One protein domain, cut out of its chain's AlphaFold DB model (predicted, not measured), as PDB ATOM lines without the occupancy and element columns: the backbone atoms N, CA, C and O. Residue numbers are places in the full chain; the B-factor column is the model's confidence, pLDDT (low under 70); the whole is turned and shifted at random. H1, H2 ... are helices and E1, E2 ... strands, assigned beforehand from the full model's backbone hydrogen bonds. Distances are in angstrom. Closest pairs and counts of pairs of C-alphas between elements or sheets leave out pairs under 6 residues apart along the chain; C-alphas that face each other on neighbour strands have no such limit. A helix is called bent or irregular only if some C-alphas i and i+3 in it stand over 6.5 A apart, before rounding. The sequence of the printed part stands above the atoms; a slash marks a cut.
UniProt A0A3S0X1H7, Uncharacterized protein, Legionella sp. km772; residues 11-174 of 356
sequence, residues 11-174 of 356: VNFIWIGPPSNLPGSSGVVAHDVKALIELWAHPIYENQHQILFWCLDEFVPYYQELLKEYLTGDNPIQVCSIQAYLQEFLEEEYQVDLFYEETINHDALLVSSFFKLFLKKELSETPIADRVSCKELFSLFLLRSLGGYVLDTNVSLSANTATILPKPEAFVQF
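AT A GLANCE: This is residues 11 to 174 of the 356 residues of an uncharacterized protein of Legionella sp. km772 (UniProt A0A3S0X1H7). A small twisted sheet of four parallel strands forms the core, with H1 and H2 covering one face and H5 the other. H3 runs off from the end of E3, and the long H4 packs outside on H3 and H5, away from the sheet. The printed part has 164 residues, with five named helices and four named strands in the order E1 H1 E2 H2 E3 H3 H4 H5 E4; the sheet's order is E3 E2 E1 E4. The class is mixed, helices and strands. The whole is compact, with a radius of gyration of the C-alphas of 16.8 A and spans of 49 by 42 by 29 A.

HOW THE PARTS SIT: In the sheet, inner strands E2, residues 50 to 55, and E1, residues 11 to 14, are parallel at 13 degrees, with N 13 and O 52 2.8 A apart. Edge strand E3, residues 77 to 81, is parallel to E2, with N 80 and O 53 2.8 A apart. Edge strand E4, residues 149 to 152, is parallel to E1, with N 151 and O 12 2.8 A apart. H1, residues 34 to 41, and H2, residues 57 to 70, are on the same face, at heights over the sheet of 9.6 A and 8.6 A. H5, residues 128 to 145, is on the opposite face at 9.2 A, over E1 and along the strands, at 20 degrees to E1 on the local plane. E1, H1, E2 and E2, H2, E3 are strand-helix-strand units, parallel neighbour strands with a helix between, both with right-handed crossovers. H4, residues 99 to 118, and H5 are a helical hairpin: they touch, closest at C-alphas of Phe 118 and Asp 130, 5.8 A, at a shallow tilt of 13 degrees, opposite ways. H3, residues 82 to 91, touches H4 at a steep tilt of 48 degrees, closest at C-alphas of Phe 89 and Asn 105, 5.3 A. Every O i to N i+4 pair is within hydrogen-bond range in H1 and H5; H2 has 7 of 10, H3 4 of 6 and H4 14 of 16.

IN THESE COORDINATES: E1 begins at C-alpha 11, (-7.993, -32.076, -47.333). E2 is 16.1 A long, H2 21.0 A, H4 29.2 A and H5 25.4 A. H2 is irregular: C-alphas 58 and 61 are 7.3 A apart. E4 ends at C-alpha 152, (-9.584, -42.112, -45.142).

THE WHOLE: The two C-alphas farthest apart are those of Ser 26 and Asp 97, 54.9 A. The printed part has no cut. The link from E1 to H1 is long, 19 residues; residues 23 to 28 and 95 to 100 stand free. Residues 153 to 174 hold no named element. The mean pLDDT of the printed part is 81.2, and 38 residues are under 70, among them 92 to 102 and 159 to 174.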
ATOM      1  N   VAL A  11      -8.217 -30.703 -47.789       90.44
ATOM      2  CA  VAL A  11      -7.993 -32.076 -47.333       90.44
ATOM      3  C   VAL A  11      -9.354 -32.676 -47.010       90.44
ATOM      4  O   VAL A  11      -9.992 -32.321 -46.021       90.44
ATOM      5  N   ASN A  12      -9.814 -33.569 -47.875       93.75
ATOM      6  CA  ASN A  12     -11.135 -34.167 -47.804       93.75
ATOM      7  C   ASN A  12     -11.078 -35.488 -47.032       93.75
ATOM      8  O   ASN A  12     -10.393 -36.424 -47.441       93.75
ATOM      9  N   PHE A  13     -11.851 -35.593 -45.963       96.00
ATOM     10  CA  PHE A  13     -12.153 -36.849 -45.281       96.00
ATOM     11  C   PHE A  13     -13.577 -37.266 -45.616       96.00
ATOM     12  O   PHE A  13     -14.452 -36.413 -45.724       96.00
ATOM     13  N   ILE A  14     -13.826 -38.565 -45.781       96.75
ATOM     14  CA  ILE A  14     -15.151 -39.067 -46.171       96.75
ATOM     15  C   ILE A  14     -15.593 -40.188 -45.236       96.75
ATOM     16  O   ILE A  14     -14.884 -41.189 -45.068       96.75
ATOM     17  N   TRP A  15     -16.812 -40.056 -44.719       96.44
ATOM     18  CA  TRP A  15     -17.507 -41.087 -43.964       96.44
ATOM     19  C   TRP A  15     -18.866 -41.416 -44.589       96.44
ATOM     20  O   TRP A  15     -19.738 -40.560 -44.716       96.44
ATOM     21  N   ILE A  16     -19.063 -42.686 -44.957       95.50
ATOM     22  CA  ILE A  16     -20.355 -43.205 -45.425       95.50
ATOM     23  C   ILE A  16     -20.791 -44.306 -44.472       95.50
ATOM     24  O   ILE A  16     -20.384 -45.464 -44.579       95.50
ATOM     25  N   GLY A  17     -21.617 -43.934 -43.509       93.25
ATOM     26  CA  GLY A  17     -22.088 -44.812 -42.451       93.25
ATOM     27  C   GLY A  17     -22.773 -44.004 -41.355       93.25
ATOM     28  O   GLY A  17     -22.638 -42.780 -41.336       93.25
ATOM     29  N   PRO A  18     -23.488 -44.674 -40.439       92.44
ATOM     30  CA  PRO A  18     -23.948 -44.018 -39.226       92.44
ATOM     31  C   PRO A  18     -22.743 -43.572 -38.379       92.44
ATOM     32  O   PRO A  18     -21.656 -44.150 -38.520       92.44
ATOM     33  N   PRO A  19     -22.923 -42.584 -37.490       91.94
ATOM     34  CA  PRO A  19     -21.918 -42.222 -36.504       91.94
ATOM     35  C   PRO A  19     -21.424 -43.410 -35.688       91.94
ATOM     36  O   PRO A  19     -22.208 -44.251 -35.247       91.94
ATOM     37  N   SER A  20     -20.112 -43.465 -35.477       85.44
ATOM     38  CA  SER A  20     -19.465 -44.597 -34.802       85.44
ATOM     39  C   SER A  20     -19.740 -44.631 -33.302       85.44
ATOM     40  O   SER A  20     -19.781 -45.702 -32.698       85.44
ATOM     41  N   ASN A  21     -19.909 -43.451 -32.710       71.69
ATOM     42  CA  ASN A  21     -20.242 -43.270 -31.309       71.69
ATOM     43  C   ASN A  21     -21.663 -42.728 -31.233       71.69
ATOM     44  O   ASN A  21     -21.922 -41.608 -31.653       71.69
ATOM     45  N   LEU A  22     -22.591 -43.515 -30.704       60.34
ATOM     46  CA  LEU A  22     -23.891 -42.996 -30.294       60.34
ATOM     47  C   LEU A  22     -23.761 -42.391 -28.881       60.34
ATOM     48  O   LEU A  22     -22.865 -42.801 -28.132       60.34
ATOM     49  N   PRO A  23     -24.622 -41.431 -28.495       53.00
ATOM     50  CA  PRO A  23     -24.555 -40.778 -27.187       53.00
ATOM     51  C   PRO A  23     -24.421 -41.801 -26.044       53.00
ATOM     52  O   PRO A  23     -25.263 -42.688 -25.904       53.00
ATOM     53  N   GLY A  24     -23.357 -41.689 -25.239       55.50
ATOM     54  CA  GLY A  24     -23.099 -42.560 -24.081       55.50
ATOM     55  C   GLY A  24     -21.854 -43.455 -24.162       55.50
ATOM     56  O   GLY A  24     -21.504 -44.080 -23.161       55.50
ATOM     57  N   SER A  25     -21.143 -43.508 -25.294       58.81
ATOM     58  CA  SER A  25     -19.848 -44.201 -25.375       58.81
ATOM     59  C   SER A  25     -18.747 -43.381 -24.688       58.81
ATOM     60  O   SER A  25     -18.407 -42.280 -25.116       58.81
ATOM     61  N   SER A  26     -18.197 -43.921 -23.605       54.88
ATOM     62  CA  SER A  26     -17.194 -43.315 -22.727       54.88
ATOM     63  C   SER A  26     -15.962 -42.769 -23.465       54.88
ATOM     64  O   SER A  26     -15.164 -43.572 -23.933       54.88
ATOM     65  N   GLY A  27     -15.783 -41.442 -23.512       64.25
ATOM     66  CA  GLY A  27     -14.508 -40.702 -23.653       64.25
ATOM     67  C   GLY A  27     -13.553 -41.014 -24.820       64.25
ATOM     68  O   GLY A  27     -12.540 -40.334 -24.962       64.25
ATOM     69  N   VAL A  28     -13.822 -42.027 -25.640       75.12
ATOM     70  CA  VAL A  28     -12.974 -42.455 -26.753       75.12
ATOM     71  C   VAL A  28     -13.451 -41.750 -28.009       75.12
ATOM     72  O   VAL A  28     -14.595 -41.929 -28.424       75.12
ATOM     73  N   VAL A  29     -12.561 -40.975 -28.627       79.44
ATOM     74  CA  VAL A  29     -12.827 -40.302 -29.901       79.44
ATOM     75  C   VAL A  29     -13.223 -41.334 -30.956       79.44
ATOM     76  O   VAL A  29     -12.536 -42.338 -31.157       79.44
ATOM     77  N   ALA A  30     -14.348 -41.077 -31.617       85.56
ATOM     78  CA  ALA A  30     -14.912 -41.945 -32.634       85.56
ATOM     79  C   ALA A  30     -13.957 -42.088 -33.835       85.56
ATOM     80  O   ALA A  30     -13.301 -41.133 -34.250       85.56
ATOM     81  N   HIS A  31     -13.850 -43.292 -34.402       89.06
ATOM     82  CA  HIS A  31     -12.889 -43.582 -35.478       89.06
ATOM     83  C   HIS A  31     -13.249 -42.941 -36.830       89.06
ATOM     84  O   HIS A  31     -12.416 -42.898 -37.732       89.06
ATOM     85  N   ASP A  32     -14.473 -42.444 -36.977       92.56
ATOM     86  CA  ASP A  32     -14.918 -41.633 -38.109       92.56
ATOM     87  C   ASP A  32     -14.363 -40.199 -38.073       92.56
ATOM     88  O   ASP A  32     -14.224 -39.587 -39.129       92.56
ATOM     89  N   VAL A  33     -13.982 -39.684 -36.897       92.31
ATOM     90  CA  VAL A  33     -13.447 -38.319 -36.725       92.31
ATOM     91  C   VAL A  33     -12.087 -38.254 -36.029       92.31
ATOM     92  O   VAL A  33     -11.533 -37.179 -35.828       92.31
ATOM     93  N   LYS A  34     -11.496 -39.384 -35.644       90.56
ATOM     94  CA  LYS A  34     -10.219 -39.369 -34.925       90.56
ATOM     95  C   LYS A  34      -9.094 -38.734 -35.750       90.56
ATOM     96  O   LYS A  34      -8.437 -37.814 -35.273       90.56
ATOM     97  N   ALA A  35      -8.898 -39.186 -36.989       90.06
ATOM     98  CA  ALA A  35      -7.796 -38.707 -37.820       90.06
ATOM     99  C   ALA A  35      -7.901 -37.219 -38.179       90.06
ATOM    100  O   ALA A  35      -6.882 -36.536 -38.225       90.06
ATOM    101  N   LEU A  36      -9.113 -36.698 -38.409       91.25
ATOM    102  CA  LEU A  36      -9.291 -35.276 -38.723       91.25
ATOM    103  C   LEU A  36      -8.964 -34.393 -37.508       91.25
ATOM    104  O   LEU A  36      -8.353 -33.343 -37.680       91.25
ATOM    105  N   ILE A  37      -9.318 -34.831 -36.289       90.00
ATOM    106  CA  ILE A  37      -8.994 -34.104 -35.050       90.00
ATOM    107  C   ILE A  37      -7.480 -34.119 -34.828       90.00
ATOM    108  O   ILE A  37      -6.888 -33.083 -34.530       90.00
ATOM    109  N   GLU A  38      -6.844 -35.279 -35.016       89.06
ATOM    110  CA  GLU A  38      -5.388 -35.419 -34.916       89.06
ATOM    111  C   GLU A  38      -4.658 -34.554 -35.950       89.06
ATOM    112  O   GLU A  38      -3.684 -33.891 -35.601       89.06
ATOM    113  N   LEU A  39      -5.134 -34.525 -37.200       87.19
ATOM    114  CA  LEU A  39      -4.559 -33.691 -38.254       87.19
ATOM    115  C   LEU A  39      -4.684 -32.204 -37.921       87.19
ATOM    116  O   LEU A  39      -3.706 -31.476 -38.061       87.19
ATOM    117  N   TRP A  40      -5.857 -31.764 -37.461       86.00
ATOM    118  CA  TRP A  40      -6.081 -30.371 -37.077       86.00
ATOM    119  C   TRP A  40      -5.176 -29.927 -35.924       86.00
ATOM    120  O   TRP A  40      -4.609 -28.840 -35.962       86.00
ATOM    121  N   ALA A  41      -5.007 -30.777 -34.910       85.50
ATOM    122  CA  ALA A  41      -4.140 -30.484 -33.772       85.50
ATOM    123  C   ALA A  41      -2.640 -30.543 -34.119       85.50
ATOM    124  O   ALA A  41      -1.801 -30.148 -33.306       85.50
ATOM    125  N   HIS A  42      -2.277 -31.068 -35.293       84.44
ATOM    126  CA  HIS A  42      -0.886 -31.267 -35.666       84.44
ATOM    127  C   HIS A  42      -0.234 -29.947 -36.128       84.44
ATOM    128  O   HIS A  42      -0.775 -29.282 -37.010       84.44
ATOM    129  N   PRO A  43       0.983 -29.598 -35.654       79.69
ATOM    130  CA  PRO A  43       1.660 -28.344 -36.021       79.69
ATOM    131  C   PRO A  43       1.880 -28.148 -37.526       79.69
ATOM    132  O   PRO A  43       1.934 -27.033 -38.024       79.69
ATOM    133  N   ILE A  44       1.974 -29.237 -38.293       74.19
ATOM    134  CA  ILE A  44       2.120 -29.152 -39.757       74.19
ATOM    135  C   ILE A  44       0.919 -28.509 -40.456       74.19
ATOM    136  O   ILE A  44       1.020 -28.081 -41.601       74.19
ATOM    137  N   TYR A  45      -0.219 -28.469 -39.769       73.81
ATOM    138  CA  TYR A  45      -1.468 -27.953 -40.280       73.81
ATOM    139  C   TYR A  45      -1.627 -26.446 -40.008       73.81
ATOM    140  O   TYR A  45      -2.743 -25.962 -40.060       73.81
ATOM    141  N   GLU A  46      -0.546 -25.691 -39.739       65.62
ATOM    142  CA  GLU A  46      -0.484 -24.228 -39.491       65.62
ATOM    143  C   GLU A  46      -1.209 -23.347 -40.555       65.62
ATOM    144  O   GLU A  46      -0.612 -22.560 -41.287       65.62
ATOM    145  N   ASN A  47      -2.536 -23.460 -40.639       64.06
ATOM    146  CA  ASN A  47      -3.491 -22.710 -41.455       64.06
ATOM    147  C   ASN A  47      -3.275 -22.732 -42.980       64.06
ATOM    148  O   ASN A  47      -3.806 -21.877 -43.686       64.06
ATOM    149  N   GLN A  48      -2.524 -23.699 -43.512       68.38
ATOM    150  CA  GLN A  48      -2.252 -23.781 -44.958       68.38
ATOM    151  C   GLN A  48      -3.334 -24.524 -45.752       68.38
ATOM    152  O   GLN A  48      -3.411 -24.395 -46.974       68.38
ATOM    153  N   HIS A  49      -4.171 -25.298 -45.068       73.94
ATOM    154  CA  HIS A  49      -5.157 -26.173 -45.684       73.94
ATOM    155  C   HIS A  49      -6.530 -25.975 -45.044       73.94
ATOM    156  O   HIS A  49      -6.649 -25.544 -43.895       73.94
ATOM    157  N   GLN A  50      -7.578 -26.351 -45.773       86.31
ATOM    158  CA  GLN A  50      -8.932 -26.472 -45.238       86.31
ATOM    159  C   GLN A  50      -9.299 -27.951 -45.108       86.31
ATOM    160  O   GLN A  50      -9.181 -28.688 -46.085       86.31
ATOM    161  N   ILE A  51      -9.753 -28.393 -43.933       91.06
ATOM    162  CA  ILE A  51     -10.232 -29.767 -43.754       91.06
ATOM    163  C   ILE A  51     -11.722 -29.764 -44.069       91.06
ATOM    164  O   ILE A  51     -12.503 -29.040 -43.450       91.06
ATOM    165  N   LEU A  52     -12.112 -30.607 -45.015       94.75
ATOM    166  CA  LEU A  52     -13.504 -30.858 -45.354       94.75
ATOM    167  C   LEU A  52     -13.863 -32.269 -44.896       94.75
ATOM    168  O   LEU A  52     -13.201 -33.232 -45.277       94.75
ATOM    169  N   PHE A  53     -14.903 -32.399 -44.078       96.62
ATOM    170  CA  PHE A  53     -15.419 -33.690 -43.637       96.62
ATOM    171  C   PHE A  53     -16.755 -33.977 -44.317       96.62
ATOM    172  O   PHE A  53     -17.769 -33.354 -44.012       96.62
ATOM    173  N   TRP A  54     -16.749 -34.915 -45.255       97.75
ATOM    174  CA  TRP A  54     -17.891 -35.285 -46.075       97.75
ATOM    175  C   TRP A  54     -18.658 -36.448 -45.459       97.75
ATOM    176  O   TRP A  54     -18.095 -37.524 -45.235       97.75
ATOM    177  N   CYS A  55     -19.953 -36.256 -45.238       97.31
ATOM    178  CA  CYS A  55     -20.844 -37.290 -44.727       97.31
ATOM    179  C   CYS A  55     -22.211 -37.254 -45.421       97.31
ATOM    180  O   CYS A  55     -22.505 -36.374 -46.236       97.31
ATOM    181  N   LEU A  56     -23.040 -38.262 -45.141       96.62
ATOM    182  CA  LEU A  56     -24.418 -38.276 -45.624       96.62
ATOM    183  C   LEU A  56     -25.209 -37.138 -44.972       96.62
ATOM    184  O   LEU A  56     -25.033 -36.871 -43.785       96.62
ATOM    185  N   ASP A  57     -26.092 -36.515 -45.749       96.56
ATOM    186  CA  ASP A  57     -26.879 -35.337 -45.360       96.56
ATOM    187  C   ASP A  57     -27.535 -35.457 -43.975       96.56
ATOM    188  O   ASP A  57     -27.402 -34.572 -43.132       96.56
ATOM    189  N   GLU A  58     -28.140 -36.615 -43.691       95.31
ATOM    190  CA  GLU A  58     -28.801 -36.910 -42.414       95.31
ATOM    191  C   GLU A  58     -27.871 -36.839 -41.184       95.31
ATOM    192  O   GLU A  58     -28.344 -36.621 -40.070       95.31
ATOM    193  N   PHE A  59     -26.553 -36.984 -41.363       96.00
ATOM    194  CA  PHE A  59     -25.566 -36.945 -40.277       96.00
ATOM    195  C   PHE A  59     -24.786 -35.635 -40.201       96.00
ATOM    196  O   PHE A  59     -23.993 -35.463 -39.273       96.00
ATOM    197  N   VAL A  60     -25.004 -34.691 -41.121       96.31
ATOM    198  CA  VAL A  60     -24.323 -33.388 -41.091       96.31
ATOM    199  C   VAL A  60     -24.532 -32.666 -39.754       96.31
ATOM    200  O   VAL A  60     -23.525 -32.295 -39.147       96.31
ATOM    201  N   PRO A  61     -25.767 -32.528 -39.217       94.81
ATOM    202  CA  PRO A  61     -25.971 -31.848 -37.938       94.81
ATOM    203  C   PRO A  61     -25.248 -32.542 -36.780       94.81
ATOM    204  O   PRO A  61     -24.649 -31.882 -35.936       94.81
ATOM    205  N   TYR A  62     -25.251 -33.880 -36.768       93.50
ATOM    206  CA  TYR A  62     -24.570 -34.664 -35.740       93.50
ATOM    207  C   TYR A  62     -23.066 -34.371 -35.721       93.50
ATOM    208  O   TYR A  62     -22.508 -34.061 -34.670       93.50
ATOM    209  N   TYR A  63     -22.403 -34.432 -36.878       93.75
ATOM    210  CA  TYR A  63     -20.961 -34.205 -36.948       93.75
ATOM    211  C   TYR A  63     -20.582 -32.743 -36.718       93.75
ATOM    212  O   TYR A  63     -19.520 -32.479 -36.159       93.75
ATOM    213  N   GLN A  64     -21.438 -31.793 -37.101       93.31
ATOM    214  CA  GLN A  64     -21.233 -30.381 -36.780       93.31
ATOM    215  C   GLN A  64     -21.216 -30.146 -35.268       93.31
ATOM    216  O   GLN A  64     -20.322 -29.456 -34.785       93.31
ATOM    217  N   GLU A  65     -22.160 -30.726 -34.525       90.75
ATOM    218  CA  GLU A  65     -22.176 -30.621 -33.062       90.75
ATOM    219  C   GLU A  65     -21.008 -31.379 -32.426       90.75
ATOM    220  O   GLU A  65     -20.280 -30.800 -31.623       90.75
ATOM    221  N   LEU A  66     -20.746 -32.618 -32.856       89.38
ATOM    222  CA  LEU A  66     -19.633 -33.417 -32.341       89.38
ATOM    223  C   LEU A  66     -18.297 -32.674 -32.472       89.38
ATOM    224  O   LEU A  66     -17.528 -32.600 -31.522       89.38
ATOM    225  N   LEU A  67     -18.005 -32.108 -33.645       89.44
ATOM    226  CA  LEU A  67     -16.727 -31.439 -33.883       89.44
ATOM    227  C   LEU A  67     -16.595 -30.112 -33.129       89.44
ATOM    228  O   LEU A  67     -15.476 -29.742 -32.787       89.44
ATOM    229  N   LYS A  68     -17.696 -29.426 -32.799       87.88
ATOM    230  CA  LYS A  68     -17.646 -28.250 -31.910       87.88
ATOM    231  C   LYS A  68     -17.160 -28.607 -30.504       87.88
ATOM    232  O   LYS A  68     -16.526 -27.773 -29.867       87.88
ATOM    233  N   GLU A  69     -17.428 -29.820 -30.018       84.94
ATOM    234  CA  GLU A  69     -16.970 -30.261 -28.692       84.94
ATOM    235  C   GLU A  69     -15.448 -30.463 -28.636       84.94
ATOM    236  O   GLU A  69     -14.825 -30.202 -27.608       84.94
ATOM    237  N   TYR A  70     -14.843 -30.917 -29.738       82.56
ATOM    238  CA  TYR A  70     -13.405 -31.204 -29.805       82.56
ATOM    239  C   TYR A  70     -12.554 -30.009 -30.234       82.56
ATOM    240  O   TYR A  70     -11.354 -29.982 -29.963       82.56
ATOM    241  N   LEU A  71     -13.148 -29.040 -30.928       82.25
ATOM    242  CA  LEU A  71     -12.426 -27.954 -31.581       82.25
ATOM    243  C   LEU A  71     -12.764 -26.636 -30.887       82.25
ATOM    244  O   LEU A  71     -13.867 -26.112 -31.011       82.25
ATOM    245  N   THR A  72     -11.802 -26.089 -30.145       72.62
ATOM    246  CA  THR A  72     -11.923 -24.767 -29.527       72.62
ATOM    247  C   THR A  72     -11.390 -23.692 -30.479       72.62
ATOM    248  O   THR A  72     -10.273 -23.794 -30.980       72.62
ATOM    249  N   GLY A  73     -12.186 -22.647 -30.735       71.06
ATOM    250  CA  GLY A  73     -11.830 -21.529 -31.623       71.06
ATOM    251  C   GLY A  73     -12.670 -21.466 -32.903       71.06
ATOM    252  O   GLY A  73     -13.677 -22.161 -33.027       71.06
ATOM    253  N   ASP A  74     -12.266 -20.606 -33.841       68.50
ATOM    254  CA  ASP A  74     -12.892 -20.526 -35.164       68.50
ATOM    255  C   ASP A  74     -12.655 -21.849 -35.898       68.50
ATOM    256  O   ASP A  74     -11.535 -22.164 -36.294       68.50
ATOM    257  N   ASN A  75     -13.711 -22.660 -35.997       64.06
ATOM    258  CA  ASN A  75     -13.627 -24.035 -36.467       64.06
ATOM    259  C   ASN A  75     -13.273 -24.075 -37.970       64.06
ATOM    260  O   ASN A  75     -14.079 -23.656 -38.802       64.06
ATOM    261  N   PRO A  76     -12.099 -24.601 -38.345       73.38
ATOM    262  CA  PRO A  76     -11.647 -24.695 -39.733       73.38
ATOM    263  C   PRO A  76     -12.171 -25.957 -40.430       73.38
ATOM    264  O   PRO A  76     -12.006 -26.097 -41.643       73.38
ATOM    265  N   ILE A  77     -12.737 -26.905 -39.669       89.31
ATOM    266  CA  ILE A  77     -13.247 -28.158 -40.208       89.31
ATOM    267  C   ILE A  77     -14.670 -27.924 -40.672       89.31
ATOM    268  O   ILE A  77     -15.591 -27.750 -39.871       89.31
ATOM    269  N   GLN A  78     -14.858 -27.959 -41.985       92.94
ATOM    270  CA  GLN A  78     -16.177 -27.815 -42.568       92.94
ATOM    271  C   GLN A  78     -16.811 -29.188 -42.787       92.94
ATOM    272  O   GLN A  78     -16.359 -29.977 -43.618       92.94
ATOM    273  N   VAL A  79     -17.904 -29.454 -42.075       95.62
ATOM    274  CA  VAL A  79     -18.753 -30.621 -42.336       95.62
ATOM    275  C   VAL A  79     -19.604 -30.353 -43.574       95.62
ATOM    276  O   VAL A  79     -20.319 -29.351 -43.633       95.62
ATOM    277  N   CYS A  80     -19.518 -31.245 -44.556       97.38
ATOM    278  CA  CYS A  80     -20.127 -31.107 -45.872       97.38
ATOM    279  C   CYS A  80     -21.087 -32.272 -46.160       97.38
ATOM    280  O   CYS A  80     -20.764 -33.435 -45.912       97.38
ATOM    281  N   SER A  81     -22.251 -31.953 -46.730       97.62
ATOM    282  CA  SER A  81     -23.218 -32.943 -47.221       97.62
ATOM    283  C   SER A  81     -22.795 -33.456 -48.594       97.62
ATOM    284  O   SER A  81     -22.626 -32.667 -49.527       97.62
ATOM    285  N   ILE A  82     -22.660 -34.777 -48.734       97.25
ATOM    286  CA  ILE A  82     -22.395 -35.417 -50.029       97.25
ATOM    287  C   ILE A  82     -23.559 -35.159 -50.994       97.25
ATOM    288  O   ILE A  82     -23.345 -34.766 -52.138       97.25
ATOM    289  N   GLN A  83     -24.793 -35.361 -50.533       95.31
ATOM    290  CA  GLN A  83     -25.987 -35.236 -51.366       95.31
ATOM    291  C   GLN A  83     -26.210 -33.796 -51.817       95.31
ATOM    292  O   GLN A  83     -26.474 -33.588 -52.997       95.31
ATOM    293  N   ALA A  84     -26.060 -32.816 -50.919       95.31
ATOM    294  CA  ALA A  84     -26.230 -31.414 -51.292       95.31
ATOM    295  C   ALA A  84     -25.180 -30.983 -52.326       95.31
ATOM    296  O   ALA A  84     -25.525 -30.341 -53.308       95.31
ATOM    297  N   TYR A  85     -23.920 -31.399 -52.157       94.75
ATOM    298  CA  TYR A  85     -22.865 -31.064 -53.114       94.75
ATOM    299  C   TYR A  85     -23.085 -31.703 -54.482       94.75
ATOM    300  O   TYR A  85     -22.899 -31.043 -55.491       94.75
ATOM    301  N   LEU A  86     -23.535 -32.961 -54.543       93.31
ATOM    302  CA  LEU A  86     -23.916 -33.576 -55.818       93.31
ATOM    303  C   LEU A  86     -25.104 -32.857 -56.464       93.31
ATOM    304  O   LEU A  86     -25.128 -32.722 -57.682       93.31
ATOM    305  N   GLN A  87     -26.074 -32.413 -55.664       91.88
ATOM    306  CA  GLN A  87     -27.271 -31.733 -56.147       91.88
ATOM    307  C   GLN A  87     -26.957 -30.364 -56.769       91.88
ATOM    308  O   GLN A  87     -27.596 -30.014 -57.756       91.88
ATOM    309  N   GLU A  88     -25.943 -29.644 -56.275       89.06
ATOM    310  CA  GLU A  88     -25.478 -28.377 -56.870       89.06
ATOM    311  C   GLU A  88     -25.168 -28.556 -58.376       89.06
ATOM    312  O   GLU A  88     -25.717 -27.839 -59.207       89.06
ATOM    313  N   PHE A  89     -24.438 -29.611 -58.757       85.19
ATOM    314  CA  PHE A  89     -24.129 -29.918 -60.168       85.19
ATOM    315  C   PHE A  89     -25.328 -30.414 -60.997       85.19
ATOM    316  O   PHE A  89     -25.229 -30.531 -62.219       85.19
ATOM    317  N   LEU A  90     -26.434 -30.787 -60.348       85.44
ATOM    318  CA  LEU A  90     -27.637 -31.305 -61.009       85.44
ATOM    319  C   LEU A  90     -28.715 -30.233 -61.201       85.44
ATOM    320  O   LEU A  90     -29.546 -30.378 -62.096       85.44
ATOM    321  N   GLU A  91     -28.734 -29.202 -60.355       82.00
ATOM    322  CA  GLU A  91     -29.713 -28.106 -60.405       82.00
ATOM    323  C   GLU A  91     -29.255 -26.934 -61.263       82.00
ATOM    324  O   GLU A  91     -30.094 -26.193 -61.780       82.00
ATOM    325  N   GLU A  92     -27.946 -26.750 -61.428       68.81
ATOM    326  CA  GLU A  92     -27.436 -25.691 -62.281       68.81
ATOM    327  C   GLU A  92     -27.743 -26.014 -63.753       68.81
ATOM    328  O   GLU A  92     -27.117 -26.860 -64.393       68.81
ATOM    329  N   GLU A  93     -28.744 -25.309 -64.291       56.84
ATOM    330  CA  GLU A  93     -29.113 -25.268 -65.706       56.84
ATOM    331  C   GLU A  93     -27.992 -24.545 -66.487       56.84
ATOM    332  O   GLU A  93     -28.141 -23.414 -66.949       56.84
ATOM    333  N   TYR A  94     -26.799 -25.144 -66.552       50.59
ATOM    334  CA  TYR A  94     -25.648 -24.504 -67.186       50.59
ATOM    335  C   TYR A  94     -25.871 -24.385 -68.691       50.59
ATOM    336  O   TYR A  94     -26.056 -25.376 -69.403       50.59
ATOM    337  N   GLN A  95     -25.799 -23.148 -69.183       43.12
ATOM    338  CA  GLN A  95     -25.588 -22.867 -70.596       43.12
ATOM    339  C   GLN A  95     -24.176 -23.328 -70.949       43.12
ATOM    340  O   GLN A  95     -23.186 -22.658 -70.668       43.12
ATOM    341  N   VAL A  96     -24.106 -24.538 -71.490       42.47
ATOM    342  CA  VAL A  96     -22.876 -25.214 -71.876       42.47
ATOM    343  C   VAL A  96     -22.191 -24.447 -73.004       42.47
ATOM    344  O   VAL A  96     -22.693 -24.436 -74.123       42.47
ATOM    345  N   ASP A  97     -21.006 -23.901 -72.736       42.47
ATOM    346  CA  ASP A  97     -20.078 -23.473 -73.795       42.47
ATOM    347  C   ASP A  97     -18.669 -24.087 -73.652       42.47
ATOM    348  O   ASP A  97     -17.785 -23.822 -74.465       42.47
ATOM    349  N   LEU A  98     -18.426 -24.963 -72.661       50.19
ATOM    350  CA  LEU A  98     -17.124 -25.615 -72.459       50.19
ATOM    351  C   LEU A  98     -17.264 -27.106 -72.101       50.19
ATOM    352  O   LEU A  98     -17.787 -27.476 -71.052       50.19
ATOM    353  N   PHE A  99     -16.698 -27.968 -72.953       55.03
ATOM    354  CA  PHE A  99     -16.682 -29.441 -72.860       55.03
ATOM    355  C   PHE A  99     -16.246 -29.999 -71.488       55.03
ATOM    356  O   PHE A  99     -16.617 -31.108 -71.115       55.03
ATOM    357  N   TYR A 100     -15.452 -29.252 -70.714       55.47
ATOM    358  CA  TYR A 100     -14.960 -29.702 -69.409       55.47
ATOM    359  C   TYR A 100     -16.061 -29.723 -68.333       55.47
ATOM    360  O   TYR A 100     -16.122 -30.670 -67.548       55.47
ATOM    361  N   GLU A 101     -16.959 -28.737 -68.322       56.75
ATOM    362  CA  GLU A 101     -18.018 -28.616 -67.307       56.75
ATOM    363  C   GLU A 101     -19.122 -29.661 -67.509       56.75
ATOM    364  O   GLU A 101     -19.570 -30.273 -66.540       56.75
ATOM    365  N   GLU A 102     -19.456 -29.998 -68.764       61.22
ATOM    366  CA  GLU A 102     -20.396 -31.091 -69.054       61.22
ATOM    367  C   GLU A 102     -19.950 -32.415 -68.421       61.22
ATOM    368  O   GLU A 102     -20.766 -33.179 -67.903       61.22
ATOM    369  N   THR A 103     -18.644 -32.699 -68.433       70.38
ATOM    370  CA  THR A 103     -18.135 -33.976 -67.914       70.38
ATOM    371  C   THR A 103     -18.275 -34.113 -66.400       70.38
ATOM    372  O   THR A 103     -18.465 -35.227 -65.917       70.38
ATOM    373  N   ILE A 104     -18.222 -33.008 -65.649       78.81
ATOM    374  CA  ILE A 104     -18.359 -33.037 -64.186       78.81
ATOM    375  C   ILE A 104     -19.822 -33.248 -63.789       78.81
ATOM    376  O   ILE A 104     -20.087 -34.052 -62.898       78.81
ATOM    377  N   ASN A 105     -20.774 -32.625 -64.487       81.44
ATOM    378  CA  ASN A 105     -22.204 -32.826 -64.216       81.44
ATOM    379  C   ASN A 105     -22.625 -34.274 -64.495       81.44
ATOM    380  O   ASN A 105     -23.373 -34.877 -63.722       81.44
ATOM    381  N   HIS A 106     -22.084 -34.879 -65.555       79.12
ATOM    382  CA  HIS A 106     -22.268 -36.306 -65.818       79.12
ATOM    383  C   HIS A 106     -21.681 -37.190 -64.712       79.12
ATOM    384  O   HIS A 106     -22.318 -38.162 -64.304       79.12
ATOM    385  N   ASP A 107     -20.508 -36.840 -64.181       82.81
ATOM    386  CA  ASP A 107     -19.927 -37.551 -63.041       82.81
ATOM    387  C   ASP A 107     -20.780 -37.400 -61.779       82.81
ATOM    388  O   ASP A 107     -21.016 -38.389 -61.083       82.81
ATOM    389  N   ALA A 108     -21.307 -36.205 -61.510       88.38
ATOM    390  CA  ALA A 108     -22.207 -35.966 -60.389       88.38
ATOM    391  C   ALA A 108     -23.492 -36.801 -60.514       88.38
ATOM    392  O   ALA A 108     -23.901 -37.459 -59.553       88.38
ATOM    393  N   LEU A 109     -24.089 -36.858 -61.710       84.62
ATOM    394  CA  LEU A 109     -25.258 -37.693 -61.999       84.62
ATOM    395  C   LEU A 109     -24.962 -39.179 -61.788       84.62
ATOM    396  O   LEU A 109     -25.765 -39.893 -61.178       84.62
ATOM    397  N   LEU A 110     -23.805 -39.645 -62.257       83.00
ATOM    398  CA  LEU A 110     -23.356 -41.019 -62.071       83.00
ATOM    399  C   LEU A 110     -23.208 -41.367 -60.591       83.00
ATOM    400  O   LEU A 110     -23.734 -42.385 -60.139       83.00
ATOM    401  N   VAL A 111     -22.515 -40.519 -59.832       89.12
ATOM    402  CA  VAL A 111     -22.284 -40.718 -58.398       89.12
ATOM    403  C   VAL A 111     -23.613 -40.681 -57.642       89.12
ATOM    404  O   VAL A 111     -23.888 -41.583 -56.854       89.12
ATOM    405  N   SER A 112     -24.481 -39.707 -57.929       90.69
ATOM    406  CA  SER A 112     -25.816 -39.587 -57.328       90.69
ATOM    407  C   SER A 112     -26.674 -40.829 -57.594       90.69
ATOM    408  O   SER A 112     -27.268 -41.398 -56.675       90.69
ATOM    409  N   SER A 113     -26.679 -41.322 -58.835       84.12
ATOM    410  CA  SER A 113     -27.397 -42.545 -59.211       84.12
ATOM    411  C   SER A 113     -26.833 -43.774 -58.499       84.12
ATOM    412  O   SER A 113     -27.586 -44.633 -58.041       84.12
ATOM    413  N   PHE A 114     -25.510 -43.837 -58.337       85.50
ATOM    414  CA  PHE A 114     -24.850 -44.901 -57.592       85.50
ATOM    415  C   PHE A 114     -25.249 -44.885 -56.113       85.50
ATOM    416  O   PHE A 114     -25.590 -45.924 -55.555       85.50
ATOM    417  N   PHE A 115     -25.289 -43.713 -55.480       91.06
ATOM    418  CA  PHE A 115     -25.748 -43.588 -54.096       91.06
ATOM    419  C   PHE A 115     -27.196 -44.061 -53.943       91.06
ATOM    420  O   PHE A 115     -27.474 -44.836 -53.035       91.06
ATOM    421  N   LYS A 116     -28.093 -43.692 -54.863       88.31
ATOM    422  CA  LYS A 116     -29.497 -44.147 -54.850       88.31
ATOM    423  C   LYS A 116     -29.647 -45.664 -55.003       88.31
ATOM    424  O   LYS A 116     -30.593 -46.235 -54.473       88.31
ATOM    425  N   LEU A 117     -28.748 -46.308 -55.745       83.81
ATOM    426  CA  LEU A 117     -28.779 -47.757 -55.959       83.81
ATOM    427  C   LEU A 117     -28.250 -48.550 -54.775       83.81
ATOM    428  O   LEU A 117     -28.796 -49.596 -54.435       83.81
ATOM    429  N   PHE A 118     -27.136 -48.087 -54.216       85.56
ATOM    430  CA  PHE A 118     -26.355 -48.862 -53.264       85.56
ATOM    431  C   PHE A 118     -26.660 -48.497 -51.819       85.56
ATOM    432  O   PHE A 118     -26.539 -49.357 -50.952       85.56
ATOM    433  N   LEU A 119     -27.080 -47.262 -51.542       88.12
ATOM    434  CA  LEU A 119     -27.525 -46.873 -50.212       88.12
ATOM    435  C   LEU A 119     -29.022 -47.143 -50.098       88.12
ATOM    436  O   LEU A 119     -29.845 -46.534 -50.782       88.12
ATOM    437  N   LYS A 120     -29.377 -48.082 -49.223       85.81
ATOM    438  CA  LYS A 120     -30.777 -48.342 -48.897       85.81
ATOM    439  C   LYS A 120     -31.357 -47.175 -48.108       85.81
ATOM    440  O   LYS A 120     -30.630 -46.418 -47.469       85.81
ATOM    441  N   LYS A 121     -32.691 -47.097 -48.094       84.81
ATOM    442  CA  LYS A 121     -33.431 -46.124 -47.279       84.81
ATOM    443  C   LYS A 121     -33.014 -46.183 -45.807       84.81
ATOM    444  O   LYS A 121     -32.867 -45.146 -45.179       84.81
ATOM    445  N   GLU A 122     -32.820 -47.390 -45.282       87.50
ATOM    446  CA  GLU A 122     -32.219 -47.600 -43.969       87.50
ATOM    447  C   GLU A 122     -30.742 -47.959 -44.136       87.50
ATOM    448  O   GLU A 122     -30.383 -49.026 -44.642       87.50
ATOM    449  N   LEU A 123     -29.853 -47.058 -43.712       88.56
ATOM    450  CA  LEU A 123     -28.413 -47.236 -43.896       88.56
ATOM    451  C   LEU A 123     -27.853 -48.443 -43.125       88.56
ATOM    452  O   LEU A 123     -26.876 -49.054 -43.557       88.56
ATOM    453  N   SER A 124     -28.496 -48.819 -42.016       87.25
ATOM    454  CA  SER A 124     -28.210 -50.036 -41.239       87.25
ATOM    455  C   SER A 124     -28.322 -51.312 -42.078       87.25
ATOM    456  O   SER A 124     -27.580 -52.267 -41.853       87.25
ATOM    457  N   GLU A 125     -29.199 -51.320 -43.080       88.44
ATOM    458  CA  GLU A 125     -29.385 -52.445 -43.989       88.44
ATOM    459  C   GLU A 125     -28.395 -52.444 -45.161       88.44
ATOM    460  O   GLU A 125     -28.380 -53.396 -45.955       88.44
ATOM    461  N   THR A 126     -27.613 -51.371 -45.317       90.69
ATOM    462  CA  THR A 126     -26.662 -51.215 -46.418       90.69
ATOM    463  C   THR A 126     -25.371 -51.987 -46.116       90.69
ATOM    464  O   THR A 126     -24.667 -51.674 -45.140       90.69
ATOM    465  N   PRO A 127     -24.996 -52.974 -46.956       91.81
ATOM    466  CA  PRO A 127     -23.753 -53.717 -46.789       91.81
ATOM    467  C   PRO A 127     -22.531 -52.796 -46.699       91.81
ATOM    468  O   PRO A 127     -22.435 -51.780 -47.385       91.81
ATOM    469  N   ILE A 128     -21.549 -53.166 -45.870       90.94
ATOM    470  CA  ILE A 128     -20.300 -52.392 -45.725       90.94
ATOM    471  C   ILE A 128     -19.599 -52.235 -47.081       90.94
ATOM    472  O   ILE A 128     -19.132 -51.151 -47.411       90.94
ATOM    473  N   ALA A 129     -19.572 -53.296 -47.893       89.25
ATOM    474  CA  ALA A 129     -18.949 -53.275 -49.217       89.25
ATOM    475  C   ALA A 129     -19.571 -52.229 -50.162       89.25
ATOM    476  O   ALA A 129     -18.862 -51.646 -50.988       89.25
ATOM    477  N   ASP A 130     -20.870 -51.966 -50.024       88.88
ATOM    478  CA  ASP A 130     -21.588 -50.991 -50.844       88.88
ATOM    479  C   ASP A 130     -21.285 -49.566 -50.375       88.88
ATOM    480  O   ASP A 130     -20.931 -48.718 -51.191       88.88
ATOM    481  N   ARG A 131     -21.252 -49.332 -49.055       93.31
ATOM    482  CA  ARG A 131     -20.794 -48.058 -48.469       93.31
ATOM    483  C   ARG A 131     -19.360 -47.716 -48.871       93.31
ATOM    484  O   ARG A 131     -19.083 -46.584 -49.258       93.31
ATOM    485  N   VAL A 132     -18.461 -48.703 -48.839       90.88
ATOM    486  CA  VAL A 132     -17.076 -48.549 -49.314       90.88
ATOM    487  C   VAL A 132     -17.048 -48.222 -50.808       90.88
ATOM    488  O   VAL A 132     -16.303 -47.338 -51.217       90.88
ATOM    489  N   SER A 133     -17.890 -48.865 -51.622       87.12
ATOM    490  CA  SER A 133     -17.961 -48.585 -53.064       87.12
ATOM    491  C   SER A 133     -18.454 -47.156 -53.347       87.12
ATOM    492  O   SER A 133     -17.857 -46.462 -54.168       87.12
ATOM    493  N   CYS A 134     -19.486 -46.685 -52.635       92.06
ATOM    494  CA  CYS A 134     -19.947 -45.294 -52.700       92.06
ATOM    495  C   CYS A 134     -18.842 -44.314 -52.294       92.06
ATOM    496  O   CYS A 134     -18.651 -43.293 -52.952       92.06
ATOM    497  N   LYS A 135     -18.086 -44.647 -51.242       94.69
ATOM    498  CA  LYS A 135     -16.991 -43.817 -50.740       94.69
ATOM    499  C   LYS A 135     -15.885 -43.703 -51.779       94.69
ATOM    500  O   LYS A 135     -15.523 -42.590 -52.126       94.69
ATOM    501  N   GLU A 136     -15.403 -44.822 -52.320       90.50
ATOM    502  CA  GLU A 136     -14.381 -44.836 -53.376       90.50
ATOM    503  C   GLU A 136     -14.800 -43.999 -54.591       90.50
ATOM    504  O   GLU A 136     -13.997 -43.236 -55.128       90.50
ATOM    505  N   LEU A 137     -16.055 -44.136 -55.031       89.44
ATOM    506  CA  LEU A 137     -16.564 -43.393 -56.180       89.44
ATOM    507  C   LEU A 137     -16.627 -41.888 -55.891       89.44
ATOM    508  O   LEU A 137     -16.175 -41.088 -56.711       89.44
ATOM    509  N   PHE A 138     -17.129 -41.502 -54.716       94.19
ATOM    510  CA  PHE A 138     -17.192 -40.101 -54.311       94.19
ATOM    511  C   PHE A 138     -15.801 -39.490 -54.089       94.19
ATOM    512  O   PHE A 138     -15.574 -38.351 -54.486       94.19
ATOM    513  N   SER A 139     -14.835 -40.249 -53.560       91.81
ATOM    514  CA  SER A 139     -13.432 -39.819 -53.457       91.81
ATOM    515  C   SER A 139     -12.876 -39.382 -54.809       91.81
ATOM    516  O   SER A 139     -12.233 -38.342 -54.923       91.81
ATOM    517  N   LEU A 140     -13.135 -40.163 -55.856       86.94
ATOM    518  CA  LEU A 140     -12.650 -39.843 -57.195       86.94
ATOM    519  C   LEU A 140     -13.372 -38.637 -57.795       86.94
ATOM    520  O   LEU A 140     -12.743 -37.822 -58.467       86.94
ATOM    521  N   PHE A 141     -14.672 -38.508 -57.527       88.62
ATOM    522  CA  PHE A 141     -15.435 -37.325 -57.904       88.62
ATOM    523  C   PHE A 141     -14.894 -36.056 -57.229       88.62
ATOM    524  O   PHE A 141     -14.742 -35.037 -57.896       88.62
ATOM    525  N   LEU A 142     -14.531 -36.112 -55.943       91.12
ATOM    526  CA  LEU A 142     -13.917 -34.985 -55.233       91.12
ATOM    527  C   LEU A 142     -12.550 -34.611 -55.804       91.12
ATOM    528  O   LEU A 142     -12.300 -33.434 -56.051       91.12
ATOM    529  N   LEU A 143     -11.690 -35.597 -56.087       85.44
ATOM    530  CA  LEU A 143     -10.392 -35.340 -56.723       85.44
ATOM    531  C   LEU A 143     -10.535 -34.625 -58.072       85.44
ATOM    532  O   LEU A 143      -9.678 -33.819 -58.426       85.44
ATOM    533  N   ARG A 144     -11.609 -34.905 -58.818       82.75
ATOM    534  CA  ARG A 144     -11.888 -34.258 -60.103       82.75
ATOM    535  C   ARG A 144     -12.538 -32.879 -59.959       82.75
ATOM    536  O   ARG A 144     -12.131 -31.953 -60.653       82.75
ATOM    537  N   SER A 145     -13.577 -32.768 -59.133       85.50
ATOM    538  CA  SER A 145     -14.412 -31.562 -59.022       85.50
ATOM    539  C   SER A 145     -13.775 -30.481 -58.154       85.50
ATOM    540  O   SER A 145     -13.845 -29.304 -58.489       85.50
ATOM    541  N   LEU A 146     -13.135 -30.883 -57.056       86.62
ATOM    542  CA  LEU A 146     -12.596 -29.980 -56.043       86.62
ATOM    543  C   LEU A 146     -11.062 -29.985 -56.003       86.62
ATOM    544  O   LEU A 146     -10.442 -28.990 -55.631       86.62
ATOM    545  N   GLY A 147     -10.444 -31.107 -56.382       84.31
ATOM    546  CA  GLY A 147      -9.003 -31.310 -56.270       84.31
ATOM    547  C   GLY A 147      -8.544 -31.528 -54.825       84.31
ATOM    548  O   GLY A 147      -9.309 -31.949 -53.954       84.31
ATOM    549  N   GLY A 148      -7.263 -31.254 -54.569       86.00
ATOM    550  CA  GLY A 148      -6.654 -31.436 -53.251       86.00
ATOM    551  C   GLY A 148      -6.484 -32.907 -52.865       86.00
ATOM    552  O   GLY A 148      -6.191 -33.756 -53.705       86.00
ATOM    553  N   TYR A 149      -6.641 -33.215 -51.578       86.75
ATOM    554  CA  TYR A 149      -6.401 -34.553 -51.029       86.75
ATOM    555  C   TYR A 149      -7.695 -35.241 -50.657       86.75
ATOM    556  O   TYR A 149      -8.610 -34.592 -50.161       86.75
ATOM    557  N   VAL A 150      -7.747 -36.561 -50.813       91.44
ATOM    558  CA  VAL A 150      -8.788 -37.387 -50.199       91.44
ATOM    559  C   VAL A 150      -8.117 -38.421 -49.310       91.44
ATOM    560  O   VAL A 150      -7.304 -39.211 -49.786       91.44
ATOM    561  N   LEU A 151      -8.442 -38.393 -48.020       91.12
ATOM    562  CA  LEU A 151      -7.890 -39.269 -46.995       91.12
ATOM    563  C   LEU A 151      -9.007 -40.090 -46.348       91.12
ATOM    564  O   LEU A 151     -10.134 -39.624 -46.158       91.12
ATOM    565  N   ASP A 152      -8.686 -41.325 -45.975       90.31
ATOM    566  CA  ASP A 152      -9.584 -42.112 -45.142       90.31
ATOM    567  C   ASP A 152      -9.564 -41.599 -43.695       90.31
ATOM    568  O   ASP A 152      -8.548 -41.128 -43.190       90.31
ATOM    569  N   THR A 153     -10.685 -41.746 -42.987       90.12
ATOM    570  CA  THR A 153     -10.837 -41.321 -41.581       90.12
ATOM    571  C   THR A 153      -9.957 -42.097 -40.594       90.12
ATOM    572  O   THR A 153      -9.864 -41.724 -39.429       90.12
ATOM    573  N   ASN A 154      -9.295 -43.165 -41.048       87.50
ATOM    574  CA  ASN A 154      -8.317 -43.941 -40.288       87.50
ATOM    575  C   ASN A 154      -6.856 -43.626 -40.666       87.50
ATOM    576  O   ASN A 154      -5.952 -44.259 -40.122       87.50
ATOM    577  N   VAL A 155      -6.610 -42.689 -41.587       86.75
ATOM    578  CA  VAL A 155      -5.257 -42.261 -41.966       86.75
ATOM    579  C   VAL A 155      -4.826 -41.132 -41.043       86.75
ATOM    580  O   VAL A 155      -5.261 -39.996 -41.200       86.75
ATOM    581  N   SER A 156      -3.958 -41.448 -40.084       82.44
ATOM    582  CA  SER A 156      -3.361 -40.474 -39.171       82.44
ATOM    583  C   SER A 156      -1.924 -40.132 -39.560       82.44
ATOM    584  O   SER A 156      -1.232 -40.887 -40.251       82.44
ATOM    585  N   LEU A 157      -1.460 -38.967 -39.108       78.50
ATOM    586  CA  LEU A 157      -0.066 -38.573 -39.259       78.50
ATOM    587  C   LEU A 157       0.825 -39.387 -38.316       78.50
ATOM    588  O   LEU A 157       0.516 -39.570 -37.138       78.50
ATOM    589  N   SER A 158       1.966 -39.848 -38.829       78.38
ATOM    590  CA  SER A 158       3.010 -40.425 -37.982       78.38
ATOM    591  C   SER A 158       3.757 -39.301 -37.261       78.38
ATOM    592  O   SER A 158       4.165 -38.326 -37.891       78.38
ATOM    593  N   ALA A 159       3.997 -39.463 -35.957       68.94
ATOM    594  CA  ALA A 159       4.673 -38.463 -35.125       68.94
ATOM    595  C   ALA A 159       6.118 -38.136 -35.568       68.94
ATOM    596  O   ALA A 159       6.672 -37.129 -35.139       68.94
ATOM    597  N   ASN A 160       6.732 -38.970 -36.420       64.19
ATOM    598  CA  ASN A 160       8.169 -38.925 -36.720       64.19
ATOM    599  C   ASN A 160       8.507 -38.646 -38.194       64.19
ATOM    600  O   ASN A 160       9.674 -38.719 -38.575       64.19
ATOM    601  N   THR A 161       7.525 -38.343 -39.043       58.59
ATOM    602  CA  THR A 161       7.768 -38.075 -40.468       58.59
ATOM    603  C   THR A 161       7.479 -36.624 -40.808       58.59
ATOM    604  O   THR A 161       6.360 -36.149 -40.615       58.59
ATOM    605  N   ALA A 162       8.476 -35.938 -41.379       60.12
ATOM    606  CA  ALA A 162       8.274 -34.674 -42.078       60.12
ATOM    607  C   ALA A 162       7.301 -34.926 -43.238       60.12
ATOM    608  O   ALA A 162       7.681 -35.414 -44.301       60.12
ATOM    609  N   THR A 163       6.015 -34.696 -42.988       59.25
ATOM    610  CA  THR A 163       4.953 -35.056 -43.925       59.25
ATOM    611  C   THR A 163       4.763 -33.900 -44.887       59.25
ATOM    612  O   THR A 163       4.035 -32.958 -44.610       59.25
ATOM    613  N   ILE A 164       5.448 -33.928 -46.024       62.25
ATOM    614  CA  ILE A 164       5.234 -32.913 -47.052       62.25
ATOM    615  C   ILE A 164       3.940 -33.284 -47.776       62.25
ATOM    616  O   ILE A 164       3.937 -34.194 -48.606       62.25
ATOM    617  N   LEU A 165       2.837 -32.598 -47.458       63.34
ATOM    618  CA  LEU A 165       1.696 -32.582 -48.369       63.34
ATOM    619  C   LEU A 165       2.196 -31.991 -49.699       63.34
ATOM    620  O   LEU A 165       2.863 -30.949 -49.678       63.34
ATOM    621  N   PRO A 166       1.958 -32.651 -50.847       58.34
ATOM    622  CA  PRO A 166       2.358 -32.108 -52.136       58.34
ATOM    623  C   PRO A 166       1.893 -30.653 -52.307       58.34
ATOM    624  O   PRO A 166       0.836 -30.226 -51.829       58.34
ATOM    625  N   LYS A 167       2.713 -29.844 -52.972       61.94
ATOM    626  CA  LYS A 167       2.342 -28.451 -53.211       61.94
ATOM    627  C   LYS A 167       1.196 -28.368 -54.225       61.94
ATOM    628  O   LYS A 167       1.105 -29.241 -55.093       61.94
ATOM    629  N   PRO A 168       0.368 -27.310 -54.170       57.44
ATOM    630  CA  PRO A 168      -0.729 -27.106 -55.115       57.44
ATOM    631  C   PRO A 168      -0.308 -27.179 -56.584       57.44
ATOM    632  O   PRO A 168      -1.050 -27.699 -57.411       57.44
ATOM    633  N   GLU A 169       0.916 -26.745 -56.897       58.44
ATOM    634  CA  GLU A 169       1.445 -26.739 -58.265       58.44
ATOM    635  C   GLU A 169       1.661 -28.144 -58.867       58.44
ATOM    636  O   GLU A 169       1.847 -28.269 -60.075       58.44
ATOM    637  N   ALA A 170       1.647 -29.207 -58.053       53.50
ATOM    638  CA  ALA A 170       1.852 -30.584 -58.508       53.50
ATOM    639  C   ALA A 170       0.566 -31.270 -59.008       53.50
ATOM    640  O   ALA A 170       0.640 -32.363 -59.576       53.50
ATOM    641  N   PHE A 171      -0.608 -30.660 -58.810       54.00
ATOM    642  CA  PHE A 171      -1.880 -31.238 -59.239       54.00
ATOM    643  C   PHE A 171      -2.135 -30.974 -60.723       54.00
ATOM    644  O   PHE A 171      -2.782 -30.009 -61.124       54.00
ATOM    645  N   VAL A 172      -1.628 -31.881 -61.556       51.38
ATOM    646  CA  VAL A 172      -2.071 -32.011 -62.943       51.38
ATOM    647  C   VAL A 172      -3.478 -32.608 -62.925       51.38
ATOM    648  O   VAL A 172      -3.696 -33.662 -62.331       51.38
ATOM    649  N   GLN A 173      -4.413 -31.894 -63.553       57.25
ATOM    650  CA  GLN A 173      -5.825 -32.217 -63.777       57.25
ATOM    651  C   GLN A 173      -6.111 -33.732 -63.720       57.25
ATOM    652  O   GLN A 173      -5.798 -34.479 -64.651       57.25
ATOM    653  N   PHE A 174      -6.667 -34.203 -62.599       56.50
ATOM    654  CA  PHE A 174      -6.972 -35.619 -62.415       56.50
ATOM    655  C   PHE A 174      -8.193 -35.976 -63.263       56.50
ATOM    656  O   PHE A 174      -9.336 -35.740 -62.875       56.50
TER     657      PHE A 174